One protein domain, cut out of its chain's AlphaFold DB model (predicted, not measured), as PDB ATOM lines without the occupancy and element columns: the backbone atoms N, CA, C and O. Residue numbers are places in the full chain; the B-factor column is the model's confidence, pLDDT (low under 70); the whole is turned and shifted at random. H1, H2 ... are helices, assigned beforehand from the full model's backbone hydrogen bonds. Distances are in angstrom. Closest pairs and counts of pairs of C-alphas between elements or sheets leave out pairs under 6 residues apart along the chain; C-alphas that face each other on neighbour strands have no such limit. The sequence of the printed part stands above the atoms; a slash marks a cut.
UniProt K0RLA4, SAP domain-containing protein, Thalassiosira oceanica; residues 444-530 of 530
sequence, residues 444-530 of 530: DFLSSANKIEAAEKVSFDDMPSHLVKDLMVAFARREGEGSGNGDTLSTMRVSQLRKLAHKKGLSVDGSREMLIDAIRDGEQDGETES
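Overview. This is residues 444 to 530 of the 530 residues of the protein "SAP domain-containing protein" of Thalassiosira oceanica (UniProt K0RLA4). Two small lobes of helices follow each other along the longest axis: in one, H3 has the short H1 packed on it, with H2 farther out on a loop that makes an open ring; in the other, H5 and H4 lie side by side. The long link of residues 480 to 493 joins the lobes, and residues 524 to 530 stick out as a tail that adds to the length. The printed part has 87 residues with five named helices, in the order H1, H2, H3, H4, H5, and no named strand; its class is all helix. It is loose, with a radius of gyration of the C-alphas of 16.1 A, and the C-alphas span 56 by 28 by 19 A.

Arrangement. Begin with H3, residues 467 to 479, one of the two longest helices. H1, residues 444 to 448, touches it; look at Ser 447 and Phe 475, their closest C-alphas, 5.5 A apart. H2, residues 451 to 457, is close to H1 but not clearly touching, the closest C-alphas being those of Leu 446 and Ala 454, 7.4 A apart. H2 and H3 are apart. Then turn to H5, residues 512 to 524, the other longest helix. It touches H4, residues 494 to 504, where the closest C-alphas, those of Ala 501 and Ile 519, are 6.3 A apart. H4 and H5 run the same way at a shallow tilt of 33 degrees, only just short of steep. H3 is apart from both H4 and H5. Every backbone O i to N i+4 pair is within hydrogen-bond range in H1, H2, H3 and H4; in H5 8 of 9 are.

Along the chain. Find C-alpha 467 at (111.824, 163.699, 152.127); from there H3 runs 18.5 A to C-alpha 479 at (98.335, 152.732, 145.722). Before it, H1 begins at C-alpha 444, at (103.144, 155.888, 155.795), and measures 6.2 A over residues 444 to 448, while H2 measures 10.2 A over residues 451 to 457. After it, H4 covers 15.2 A from residue 494 to 504. H5 runs 19.2 A from residue 512 to C-alpha 524 at (127.823, 143.925, 141.462).

Size, cuts and confidence. The two farthest C-alphas, those of Glu 456 and Ser 530, are 56.9 A apart. Residues 461 to 467, of which 467 belongs to H3, and residues 524 to 530, of which 524 belongs to H5, stand free; without them the body spans 44 by 28 by 16 A. The link from H3 to H4 is long, with 14 residues, and the printed part has no cut. Look for pLDDT under 70 at residues 480 to 487 and 522 to 530; the mean of the printed part is 80.7.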
ATOM      1  N   ASP A 444     104.343 156.726 155.875       92.44
ATOM      2  CA  ASP A 444     103.144 155.888 155.795       92.44
ATOM      3  C   ASP A 444     101.922 156.631 156.355       92.44
ATOM      4  O   ASP A 444     100.892 156.703 155.679       92.44
ATOM      5  N   PHE A 445     102.052 157.256 157.533       92.94
ATOM      6  CA  PHE A 445     100.987 158.062 158.138       92.94
ATOM      7  C   PHE A 445     100.541 159.201 157.206       92.94
ATOM      8  O   PHE A 445      99.362 159.261 156.845       92.94
ATOM      9  N   LEU A 446     101.478 160.028 156.722       90.94
ATOM     10  CA  LEU A 446     101.195 161.111 155.766       90.94
ATOM     11  C   LEU A 446     100.540 160.608 154.474       90.94
ATOM     12  O   LEU A 446      99.568 161.201 154.006       90.94
ATOM     13  N   SER A 447     101.029 159.501 153.907       90.12
ATOM     14  CA  SER A 447     100.464 158.940 152.676       90.12
ATOM     15  C   SER A 447      99.049 158.391 152.872       90.12
ATOM     16  O   SER A 447      98.280 158.355 151.909       90.12
ATOM     17  N   SER A 448      98.684 157.987 154.097       88.62
ATOM     18  CA  SER A 448      97.353 157.487 154.466       88.62
ATOM     19  C   SER A 448      96.340 158.594 154.795       88.62
ATOM     20  O   SER A 448      95.140 158.394 154.581       88.62
ATOM     21  N   ALA A 449      96.819 159.754 155.256       88.50
ATOM     22  CA  ALA A 449      96.011 160.878 155.718       88.50
ATOM     23  C   ALA A 449      95.119 161.499 154.621       88.50
ATOM     24  O   ALA A 449      95.281 161.274 153.415       88.50
ATOM     25  N   ASN A 450      94.152 162.320 155.043       87.31
ATOM     26  CA  ASN A 450      93.328 163.095 154.120       87.31
ATOM     27  C   ASN A 450      94.183 164.181 153.445       87.31
ATOM     28  O   ASN A 450      94.655 165.099 154.108       87.31
ATOM     29  N   LYS A 451      94.336 164.096 152.116       86.81
ATOM     30  CA  LYS A 451      95.183 164.996 151.312       86.81
ATOM     31  C   LYS A 451      94.829 166.483 151.492       86.81
ATOM     32  O   LYS A 451      95.728 167.312 151.429       86.81
ATOM     33  N   ILE A 452      93.556 166.822 151.736       84.06
ATOM     34  CA  ILE A 452      93.114 168.213 151.955       84.06
ATOM     35  C   ILE A 452      93.539 168.700 153.346       84.06
ATOM     36  O   ILE A 452      94.141 169.758 153.471       84.06
ATOM     37  N   GLU A 453      93.272 167.903 154.381       86.69
ATOM     38  CA  GLU A 453      93.596 168.251 155.768       86.69
ATOM     39  C   GLU A 453      95.113 168.305 156.006       86.69
ATOM     40  O   GLU A 453      95.606 169.198 156.690       86.69
ATOM     41  N   ALA A 454      95.866 167.387 155.393       85.38
ATOM     42  CA  ALA A 454      97.323 167.406 155.427       85.38
ATOM     43  C   ALA A 454      97.890 168.658 154.736       85.38
ATOM     44  O   ALA A 454      98.790 169.282 155.281       85.38
ATOM     45  N   ALA A 455      97.341 169.069 153.586       84.06
ATOM     46  CA  ALA A 455      97.763 170.290 152.893       84.06
ATOM     47  C   ALA A 455      97.425 171.589 153.651       84.06
ATOM     48  O   ALA A 455      98.066 172.607 153.409       84.06
ATOM     49  N   GLU A 456      96.431 171.567 154.544       85.75
ATOM     50  CA  GLU A 456      96.052 172.717 155.376       85.75
ATOM     51  C   GLU A 456      96.856 172.796 156.687       85.75
ATOM     52  O   GLU A 456      97.185 173.894 157.133       85.75
ATOM     53  N   LYS A 457      97.174 171.649 157.310       85.31
ATOM     54  CA  LYS A 457      97.809 171.592 158.642       85.31
ATOM     55  C   LYS A 457      99.322 171.384 158.634       85.31
ATOM     56  O   LYS A 457      99.994 171.840 159.555       85.31
ATOM     57  N   VAL A 458      99.871 170.678 157.645       84.88
ATOM     58  CA  VAL A 458     101.299 170.329 157.616       84.88
ATOM     59  C   VAL A 458     102.094 171.471 156.984       84.88
ATOM     60  O   VAL A 458     101.894 171.803 155.816       84.88
ATOM     61  N   SER A 459     103.039 172.043 157.737       83.44
ATOM     62  CA  SER A 459     104.007 173.008 157.196       83.44
ATOM     63  C   SER A 459     105.034 172.287 156.318       83.44
ATOM     64  O   SER A 459     106.054 171.791 156.795       83.44
ATOM     65  N   PHE A 460     104.749 172.190 155.018       80.88
ATOM     66  CA  PHE A 460     105.678 171.603 154.048       80.88
ATOM     67  C   PHE A 460     106.890 172.500 153.751       80.88
ATOM     68  O   PHE A 460     107.898 171.987 153.273       80.88
ATOM     69  N   ASP A 461     106.824 173.799 154.064       82.44
ATOM     70  CA  ASP A 461     107.933 174.748 153.871       82.44
ATOM     71  C   ASP A 461     109.125 174.453 154.801       82.44
ATOM     72  O   ASP A 461     110.277 174.669 154.424       82.44
ATOM     73  N   ASP A 462     108.860 173.910 155.996       79.62
ATOM     74  CA  ASP A 462     109.882 173.504 156.971       79.62
ATOM     75  C   ASP A 462     110.442 172.090 156.702       79.62
ATOM     76  O   ASP A 462     111.403 171.663 157.347       79.62
ATOM     77  N   MET A 463     109.850 171.337 155.765       81.00
ATOM     78  CA  MET A 463     110.203 169.941 155.506       81.00
ATOM     79  C   MET A 463     111.382 169.830 154.516       81.00
ATOM     80  O   MET A 463     111.285 170.321 153.388       81.00
ATOM     81  N   PRO A 464     112.483 169.127 154.860       83.81
ATOM     82  CA  PRO A 464     113.602 168.922 153.942       83.81
ATOM     83  C   PRO A 464     113.186 168.292 152.601       83.81
ATOM     84  O   PRO A 464     112.509 167.266 152.555       83.81
ATOM     85  N   SER A 465     113.624 168.884 151.485       85.44
ATOM     86  CA  SER A 465     113.133 168.536 150.142       85.44
ATOM     87  C   SER A 465     113.418 167.093 149.706       85.44
ATOM     88  O   SER A 465     112.669 166.540 148.898       85.44
ATOM     89  N   HIS A 466     114.449 166.441 150.254       85.06
ATOM     90  CA  HIS A 466     114.739 165.033 149.965       85.06
ATOM     91  C   HIS A 466     113.663 164.081 150.506       85.06
ATOM     92  O   HIS A 466     113.440 163.027 149.909       85.06
ATOM     93  N   LEU A 467     112.927 164.476 151.551       88.12
ATOM     94  CA  LEU A 467     111.824 163.699 152.127       88.12
ATOM     95  C   LEU A 467     110.630 163.541 151.177       88.12
ATOM     96  O   LEU A 467     109.856 162.593 151.309       88.12
ATOM     97  N   VAL A 468     110.501 164.408 150.166       88.19
ATOM     98  CA  VAL A 468     109.473 164.265 149.121       88.19
ATOM     99  C   VAL A 468     109.643 162.937 148.369       88.19
ATOM    100  O   VAL A 468     108.650 162.311 148.004       88.19
ATOM    101  N   LYS A 469     110.882 162.452 148.194       88.44
ATOM    102  CA  LYS A 469     111.163 161.140 147.590       88.44
ATOM    103  C   LYS A 469     110.610 159.998 148.448       88.44
ATOM    104  O   LYS A 469     109.934 159.121 147.915       88.44
ATOM    105  N   ASP A 470     110.860 160.023 149.759       90.88
ATOM    106  CA  ASP A 470     110.331 159.024 150.697       90.88
ATOM    107  C   ASP A 470     108.791 159.027 150.708       90.88
ATOM    108  O   ASP A 470     108.163 157.967 150.694       90.88
ATOM    109  N   LEU A 471     108.174 160.214 150.648       90.75
ATOM    110  CA  LEU A 471     106.722 160.372 150.571       90.75
ATOM    111  C   LEU A 471     106.136 159.806 149.261       90.75
ATOM    112  O   LEU A 471     105.113 159.123 149.300       90.75
ATOM    113  N   MET A 472     106.785 160.022 148.109       88.25
ATOM    114  CA  MET A 472     106.368 159.402 146.838       88.25
ATOM    115  C   MET A 472     106.475 157.868 146.885       88.25
ATOM    116  O   MET A 472     105.580 157.176 146.404       88.25
ATOM    117  N   VAL A 473     107.521 157.320 147.518       88.94
ATOM    118  CA  VAL A 473     107.656 155.866 147.732       88.94
ATOM    119  C   VAL A 473     106.540 155.330 148.640       88.94
ATOM    120  O   VAL A 473     105.998 154.255 148.370       88.94
ATOM    121  N   ALA A 474     106.148 156.067 149.683       89.75
ATOM    122  CA  ALA A 474     105.011 155.705 150.531       89.75
ATOM    123  C   ALA A 474     103.678 155.708 149.755       89.75
ATOM    124  O   ALA A 474     102.904 154.754 149.873       89.75
ATOM    125  N   PHE A 475     103.440 156.699 148.885       87.88
ATOM    126  CA  PHE A 475     102.274 156.700 147.993       87.88
ATOM    127  C   PHE A 475     102.258 155.494 147.041       87.88
ATOM    128  O   PHE A 475     101.249 154.794 146.999       87.88
ATOM    129  N   ALA A 476     103.365 155.183 146.360       85.88
ATOM    130  CA  ALA A 476     103.440 154.036 145.445       85.88
ATOM    131  C   ALA A 476     103.132 152.696 146.151       85.88
ATOM    132  O   ALA A 476     102.386 151.860 145.633       85.88
ATOM    133  N   ARG A 477     103.638 152.513 147.383       86.19
ATOM    134  CA  ARG A 477     103.308 151.355 148.236       86.19
ATOM    135  C   ARG A 477     101.823 151.297 148.607       86.19
ATOM    136  O   ARG A 477     101.258 150.207 148.645       86.19
ATOM    137  N   ARG A 478     101.203 152.445 148.908       82.50
ATOM    138  CA  ARG A 478      99.778 152.542 149.274       82.50
ATOM    139  C   ARG A 478      98.860 152.258 148.088       82.50
ATOM    140  O   ARG A 478      97.851 151.576 148.253       82.50
ATOM    141  N   GLU A 479      99.177 152.813 146.923       79.31
ATOM    142  CA  GLU A 479      98.335 152.732 145.722       79.31
ATOM    143  C   GLU A 479      98.461 151.367 145.018       79.31
ATOM    144  O   GLU A 479      97.663 151.043 144.139       79.31
ATOM    145  N   GLY A 480      99.381 150.509 145.480       67.31
ATOM    146  CA  GLY A 480      99.506 149.128 145.018       67.31
ATOM    147  C   GLY A 480     100.069 149.029 143.604       67.31
ATOM    148  O   GLY A 480      99.801 148.045 142.911       67.31
ATOM    149  N   GLU A 481     100.836 150.036 143.176       58.09
ATOM    150  CA  GLU A 481     101.520 150.049 141.885       58.09
ATOM    151  C   GLU A 481     102.593 148.952 141.862       58.09
ATOM    152  O   GLU A 481     103.749 149.138 142.247       58.09
ATOM    153  N   GLY A 482     102.178 147.758 141.436       50.56
ATOM    154  CA  GLY A 482     103.064 146.624 141.227       50.56
ATOM    155  C   GLY A 482     104.122 146.985 140.193       50.56
ATOM    156  O   GLY A 482     103.793 147.223 139.031       50.56
ATOM    157  N   SER A 483     105.383 147.025 140.628       48.53
ATOM    158  CA  SER A 483     106.514 147.468 139.816       48.53
ATOM    159  C   SER A 483     106.565 146.750 138.463       48.53
ATOM    160  O   SER A 483     106.805 145.543 138.382       48.53
ATOM    161  N   GLY A 484     106.361 147.503 137.381       46.97
ATOM    162  CA  GLY A 484     106.546 147.013 136.020       46.97
ATOM    163  C   GLY A 484     108.035 146.861 135.715       46.97
ATOM    164  O   GLY A 484     108.657 147.815 135.261       46.97
ATOM    165  N   ASN A 485     108.604 145.678 135.971       49.91
ATOM    166  CA  ASN A 485     110.026 145.339 135.769       49.91
ATOM    167  C   ASN A 485     111.058 146.241 136.494       49.91
ATOM    168  O   ASN A 485     112.257 146.091 136.260       49.91
ATOM    169  N   GLY A 486     110.635 147.160 137.367       47.47
ATOM    170  CA  GLY A 486     111.521 148.045 138.125       47.47
ATOM    171  C   GLY A 486     112.023 147.409 139.425       47.47
ATOM    172  O   GLY A 486     111.298 146.651 140.067       47.47
ATOM    173  N   ASP A 487     113.248 147.761 139.815       59.03
ATOM    174  CA  ASP A 487     113.978 147.219 140.969       59.03
ATOM    175  C   ASP A 487     113.129 147.087 142.252       59.03
ATOM    176  O   ASP A 487     112.730 148.080 142.872       59.03
ATOM    177  N   THR A 488     112.914 145.835 142.668       71.62
ATOM    178  CA  THR A 488     112.160 145.425 143.861       71.62
ATOM    179  C   THR A 488     112.640 146.130 145.132       71.62
ATOM    180  O   THR A 488     111.820 146.473 145.986       71.62
ATOM    181  N   LEU A 489     113.944 146.414 145.262       80.38
ATOM    182  CA  LEU A 489     114.513 147.074 146.445       80.38
ATOM    183  C   LEU A 489     113.910 148.470 146.677       80.38
ATOM    184  O   LEU A 489     113.750 148.905 147.821       80.38
ATOM    185  N   SER A 490     113.517 149.163 145.603       81.19
ATOM    186  CA  SER A 490     113.023 150.543 145.667       81.19
ATOM    187  C   SER A 490     111.666 150.700 146.362       81.19
ATOM    188  O   SER A 490     111.387 151.793 146.862       81.19
ATOM    189  N   THR A 491     110.875 149.630 146.516       82.44
ATOM    190  CA  THR A 491     109.589 149.635 147.243       82.44
ATOM    191  C   THR A 491     109.613 148.844 148.557       82.44
ATOM    192  O   THR A 491     108.761 149.090 149.415       82.44
ATOM    193  N   MET A 492     110.610 147.980 148.790       87.19
ATOM    194  CA  MET A 492     110.750 147.195 150.030       87.19
ATOM    195  C   MET A 492     110.756 148.056 151.302       87.19
ATOM    196  O   MET A 492     111.275 149.181 151.308       87.19
ATOM    197  N   ARG A 493     110.170 147.511 152.377       90.88
ATOM    198  CA  ARG A 493     110.096 148.101 153.726       90.88
ATOM    199  C   ARG A 493     111.460 148.120 154.412       90.88
ATOM    200  O   ARG A 493     112.270 147.215 154.202       90.88
ATOM    201  N   VAL A 494     111.694 149.084 155.302       92.81
ATOM    202  CA  VAL A 494     112.966 149.213 156.044       92.81
ATOM    203  C   VAL A 494     113.282 147.956 156.856       92.81
ATOM    204  O   VAL A 494     114.429 147.516 156.891       92.81
ATOM    205  N   SER A 495     112.273 147.303 157.436       90.75
ATOM    206  CA  SER A 495     112.453 146.028 158.143       90.75
ATOM    207  C   SER A 495     112.924 144.886 157.227       90.75
ATOM    208  O   SER A 495     113.729 144.055 157.648       90.75
ATOM    209  N   GLN A 496     112.478 144.850 155.965       90.69
ATOM    210  CA  GLN A 496     112.942 143.876 154.973       90.69
ATOM    211  C   GLN A 496     114.362 144.211 154.489       90.69
ATOM    212  O   GLN A 496     115.197 143.313 154.396       90.69
ATOM    213  N   LEU A 497     114.666 145.495 154.256       91.94
ATOM    214  CA  LEU A 497     116.008 145.962 153.887       91.94
ATOM    215  C   LEU A 497     117.034 145.639 154.986       91.94
ATOM    216  O   LEU A 497     118.054 145.019 154.699       91.94
ATOM    217  N   ARG A 498     116.730 145.924 156.261       93.19
ATOM    218  CA  ARG A 498     117.589 145.549 157.404       93.19
ATOM    219  C   ARG A 498     117.797 144.033 157.516       93.19
ATOM    220  O   ARG A 498     118.918 143.597 157.763       93.19
ATOM    221  N   LYS A 499     116.758 143.214 157.283       90.50
ATOM    222  CA  LYS A 499     116.889 141.741 157.217       90.50
ATOM    223  C   LYS A 499     117.846 141.297 156.099       90.50
ATOM    224  O   LYS A 499     118.651 140.393 156.325       90.50
ATOM    225  N   LEU A 500     117.761 141.903 154.910       89.12
ATOM    226  CA  LEU A 500     118.653 141.599 153.784       89.12
ATOM    227  C   LEU A 500     120.095 142.034 154.063       89.12
ATOM    228  O   LEU A 500     121.001 141.218 153.901       89.12
ATOM    229  N   ALA A 501     120.299 143.263 154.544       90.44
ATOM    230  CA  ALA A 501     121.610 143.785 154.922       90.44
ATOM    231  C   ALA A 501     122.285 142.886 155.972       90.44
ATOM    232  O   ALA A 501     123.383 142.386 155.733       90.44
ATOM    233  N   HIS A 502     121.578 142.548 157.059       91.00
ATOM    234  CA  HIS A 502     122.069 141.615 158.078       91.00
ATOM    235  C   HIS A 502     122.436 140.240 157.494       91.00
ATOM    236  O   HIS A 502     123.460 139.662 157.849       91.00
ATOM    237  N   LYS A 503     121.621 139.697 156.576       90.50
ATOM    238  CA  LYS A 503     121.906 138.413 155.912       90.50
ATOM    239  C   LYS A 503     123.155 138.476 155.019       90.50
ATOM    240  O   LYS A 503     123.846 137.467 154.910       90.50
ATOM    241  N   LYS A 504     123.439 139.627 154.399       89.19
ATOM    242  CA  LYS A 504     124.669 139.888 153.629       89.19
ATOM    243  C   LYS A 504     125.873 140.282 154.510       89.19
ATOM    244  O   LYS A 504     126.966 140.429 153.982       89.19
ATOM    245  N   GLY A 505     125.703 140.446 155.827       88.62
ATOM    246  CA  GLY A 505     126.761 140.927 156.730       88.62
ATOM    247  C   GLY A 505     127.053 142.432 156.624       88.62
ATOM    248  O   GLY A 505     128.098 142.884 157.083       88.62
ATOM    249  N   LEU A 506     126.145 143.200 156.016       91.38
ATOM    250  CA  LEU A 506     126.243 144.650 155.831       91.38
ATOM    251  C   LEU A 506     125.718 145.415 157.059       91.38
ATOM    252  O   LEU A 506     124.997 144.863 157.894       91.38
ATOM    253  N   SER A 507     126.031 146.715 157.138       89.12
ATOM    254  CA  SER A 507     125.454 147.610 158.154       89.12
ATOM    255  C   SER A 507     123.924 147.628 158.078       89.12
ATOM    256  O   SER A 507     123.341 147.701 156.998       89.12
ATOM    257  N   VAL A 508     123.282 147.605 159.247       91.75
ATOM    258  CA  VAL A 508     121.826 147.747 159.411       91.75
ATOM    259  C   VAL A 508     121.399 149.137 159.904       91.75
ATOM    260  O   VAL A 508     120.197 149.410 159.955       91.75
ATOM    261  N   ASP A 509     122.359 150.002 160.261       89.56
ATOM    262  CA  ASP A 509     122.127 151.425 160.551       89.56
ATOM    263  C   ASP A 509     122.343 152.286 159.303       89.56
ATOM    264  O   ASP A 509     123.092 151.909 158.395       89.56
ATOM    265  N   GLY A 510     121.713 153.458 159.300       90.50
ATOM    266  CA  GLY A 510     121.717 154.410 158.196       90.50
ATOM    267  C   GLY A 510     120.322 154.673 157.634       90.50
ATOM    268  O   GLY A 510     119.319 154.089 158.054       90.50
ATOM    269  N   SER A 511     120.264 155.583 156.663       91.88
ATOM    270  CA  SER A 511     119.031 155.892 155.947       91.88
ATOM    271  C   SER A 511     118.558 154.714 155.085       91.88
ATOM    272  O   SER A 511     119.282 153.752 154.817       91.88
ATOM    273  N   ARG A 512     117.315 154.804 154.606       91.50
ATOM    274  CA  ARG A 512     116.744 153.818 153.686       91.50
ATOM    275  C   ARG A 512     117.555 153.711 152.389       91.50
ATOM    276  O   ARG A 512     117.751 152.608 151.886       91.50
ATOM    277  N   GLU A 513     118.036 154.843 151.887       90.56
ATOM    278  CA  GLU A 513     118.942 154.964 150.744       90.56
ATOM    279  C   GLU A 513     120.237 154.187 150.990       90.56
ATOM    280  O   GLU A 513     120.551 153.294 150.212       90.56
ATOM    281  N   MET A 514     120.915 154.438 152.117       91.75
ATOM    282  CA  MET A 514     122.166 153.752 152.470       91.75
ATOM    283  C   MET A 514     122.004 152.229 152.522       91.75
ATOM    284  O   MET A 514     122.895 151.504 152.086       91.75
ATOM    285  N   LEU A 515     120.863 151.734 153.020       91.81
ATOM    286  CA  LEU A 515     120.557 150.301 153.021       91.81
ATOM    287  C   LEU A 515     120.369 149.744 151.601       91.81
ATOM    288  O   LEU A 515     120.833 148.643 151.325       91.81
ATOM    289  N   ILE A 516     119.690 150.472 150.708       91.69
ATOM    290  CA  ILE A 516     119.479 150.044 149.314       91.69
ATOM    291  C   ILE A 516     120.801 150.043 148.546       91.69
ATOM    292  O   ILE A 516     121.108 149.057 147.877       91.69
ATOM    293  N   ASP A 517     121.585 151.112 148.667       91.69
ATOM    294  CA  ASP A 517     122.843 151.272 147.942       91.69
ATOM    295  C   ASP A 517     123.861 150.209 148.396       91.69
ATOM    296  O   ASP A 517     124.354 149.450 147.565       91.69
ATOM    297  N   ALA A 518     124.036 149.998 149.708       90.19
ATOM    298  CA  ALA A 518     124.898 148.927 150.224       90.19
ATOM    299  C   ALA A 518     124.457 147.513 149.786       90.19
ATOM    300  O   ALA A 518     125.295 146.634 149.579       90.19
ATOM    301  N   ILE A 519     123.147 147.266 149.643       90.88
ATOM    302  CA  ILE A 519     122.628 145.979 149.150       90.88
ATOM    303  C   ILE A 519     122.923 145.796 147.654       90.88
ATOM    304  O   ILE A 519     123.242 144.668 147.270       90.88
ATOM    305  N   ARG A 520     122.839 146.860 146.843       88.31
ATOM    306  CA  ARG A 520     123.112 146.848 145.393       88.31
ATOM    307  C   ARG A 520     124.599 146.754 145.060       88.31
ATOM    308  O   ARG A 520     124.960 146.031 144.135       88.31
ATOM    309  N   ASP A 521     125.456 147.454 145.797       83.06
ATOM    310  CA  ASP A 521     126.906 147.413 145.573       83.06
ATOM    311  C   ASP A 521     127.420 145.978 145.787       83.06
ATOM    312  O   ASP A 521     128.046 145.391 144.905       83.06
ATOM    313  N   GLY A 522     126.979 145.332 146.875       68.69
ATOM    314  CA  GLY A 522     127.216 143.906 147.139       68.69
ATOM    315  C   GLY A 522     126.442 142.920 146.243       68.69
ATOM    316  O   GLY A 522     126.369 141.737 146.573       68.69
ATOM    317  N   GLU A 523     125.797 143.381 145.169       66.06
ATOM    318  CA  GLU A 523     125.307 142.543 144.061       66.06
ATOM    319  C   GLU A 523     126.226 142.629 142.832       66.06
ATOM    320  O   GLU A 523     126.401 141.618 142.159       66.06
ATOM    321  N   GLN A 524     126.887 143.768 142.587       55.16
ATOM    322  CA  GLN A 524     127.823 143.925 141.462       55.16
ATOM    323  C   GLN A 524     129.130 143.146 141.676       55.16
ATOM    324  O   GLN A 524     129.630 142.520 140.741       55.16
ATOM    325  N   ASP A 525     129.637 143.104 142.911       52.50
ATOM    326  CA  ASP A 525     130.840 142.328 143.262       52.50
ATOM    327  C   ASP A 525     130.628 140.800 143.165       52.50
ATOM    328  O   ASP A 525     131.587 140.034 143.140       52.50
ATOM    329  N   GLY A 526     129.371 140.338 143.115       49.12
ATOM    330  CA  GLY A 526     129.020 138.916 143.054       49.12
ATOM    331  C   GLY A 526     128.992 138.311 141.647       49.12
ATOM    332  O   GLY A 526     128.936 137.087 141.529       49.12
ATOM    333  N   GLU A 527     129.022 139.127 140.588       47.66
ATOM    334  CA  GLU A 527     128.956 138.656 139.191       47.66
ATOM    335  C   GLU A 527     130.340 138.515 138.521       47.66
ATOM    336  O   GLU A 527     130.430 138.032 137.391       47.66
ATOM    337  N   THR A 528     131.427 138.907 139.196       43.16
ATOM    338  CA  THR A 528     132.800 138.902 138.648       43.16
ATOM    339  C   THR A 528     133.684 137.730 139.092       43.16
ATOM    340  O   THR A 528     134.771 137.568 138.536       43.16
ATOM    341  N   GLU A 529     133.225 136.865 140.005       40.00
ATOM    342  CA  GLU A 529     133.873 135.581 140.320       40.00
ATOM    343  C   GLU A 529     133.004 134.397 139.852       40.00
ATOM    344  O   GLU A 529     132.129 133.905 140.567       40.00
ATOM    345  N   SER A 530     133.234 133.932 138.616       35.31
ATOM    346  CA  SER A 530     132.638 132.715 138.026       35.31
ATOM    347  C   SER A 530     133.546 132.092 136.967       35.31
ATOM    348  O   SER A 530     133.964 132.832 136.050       35.31
TER     349      SER A 530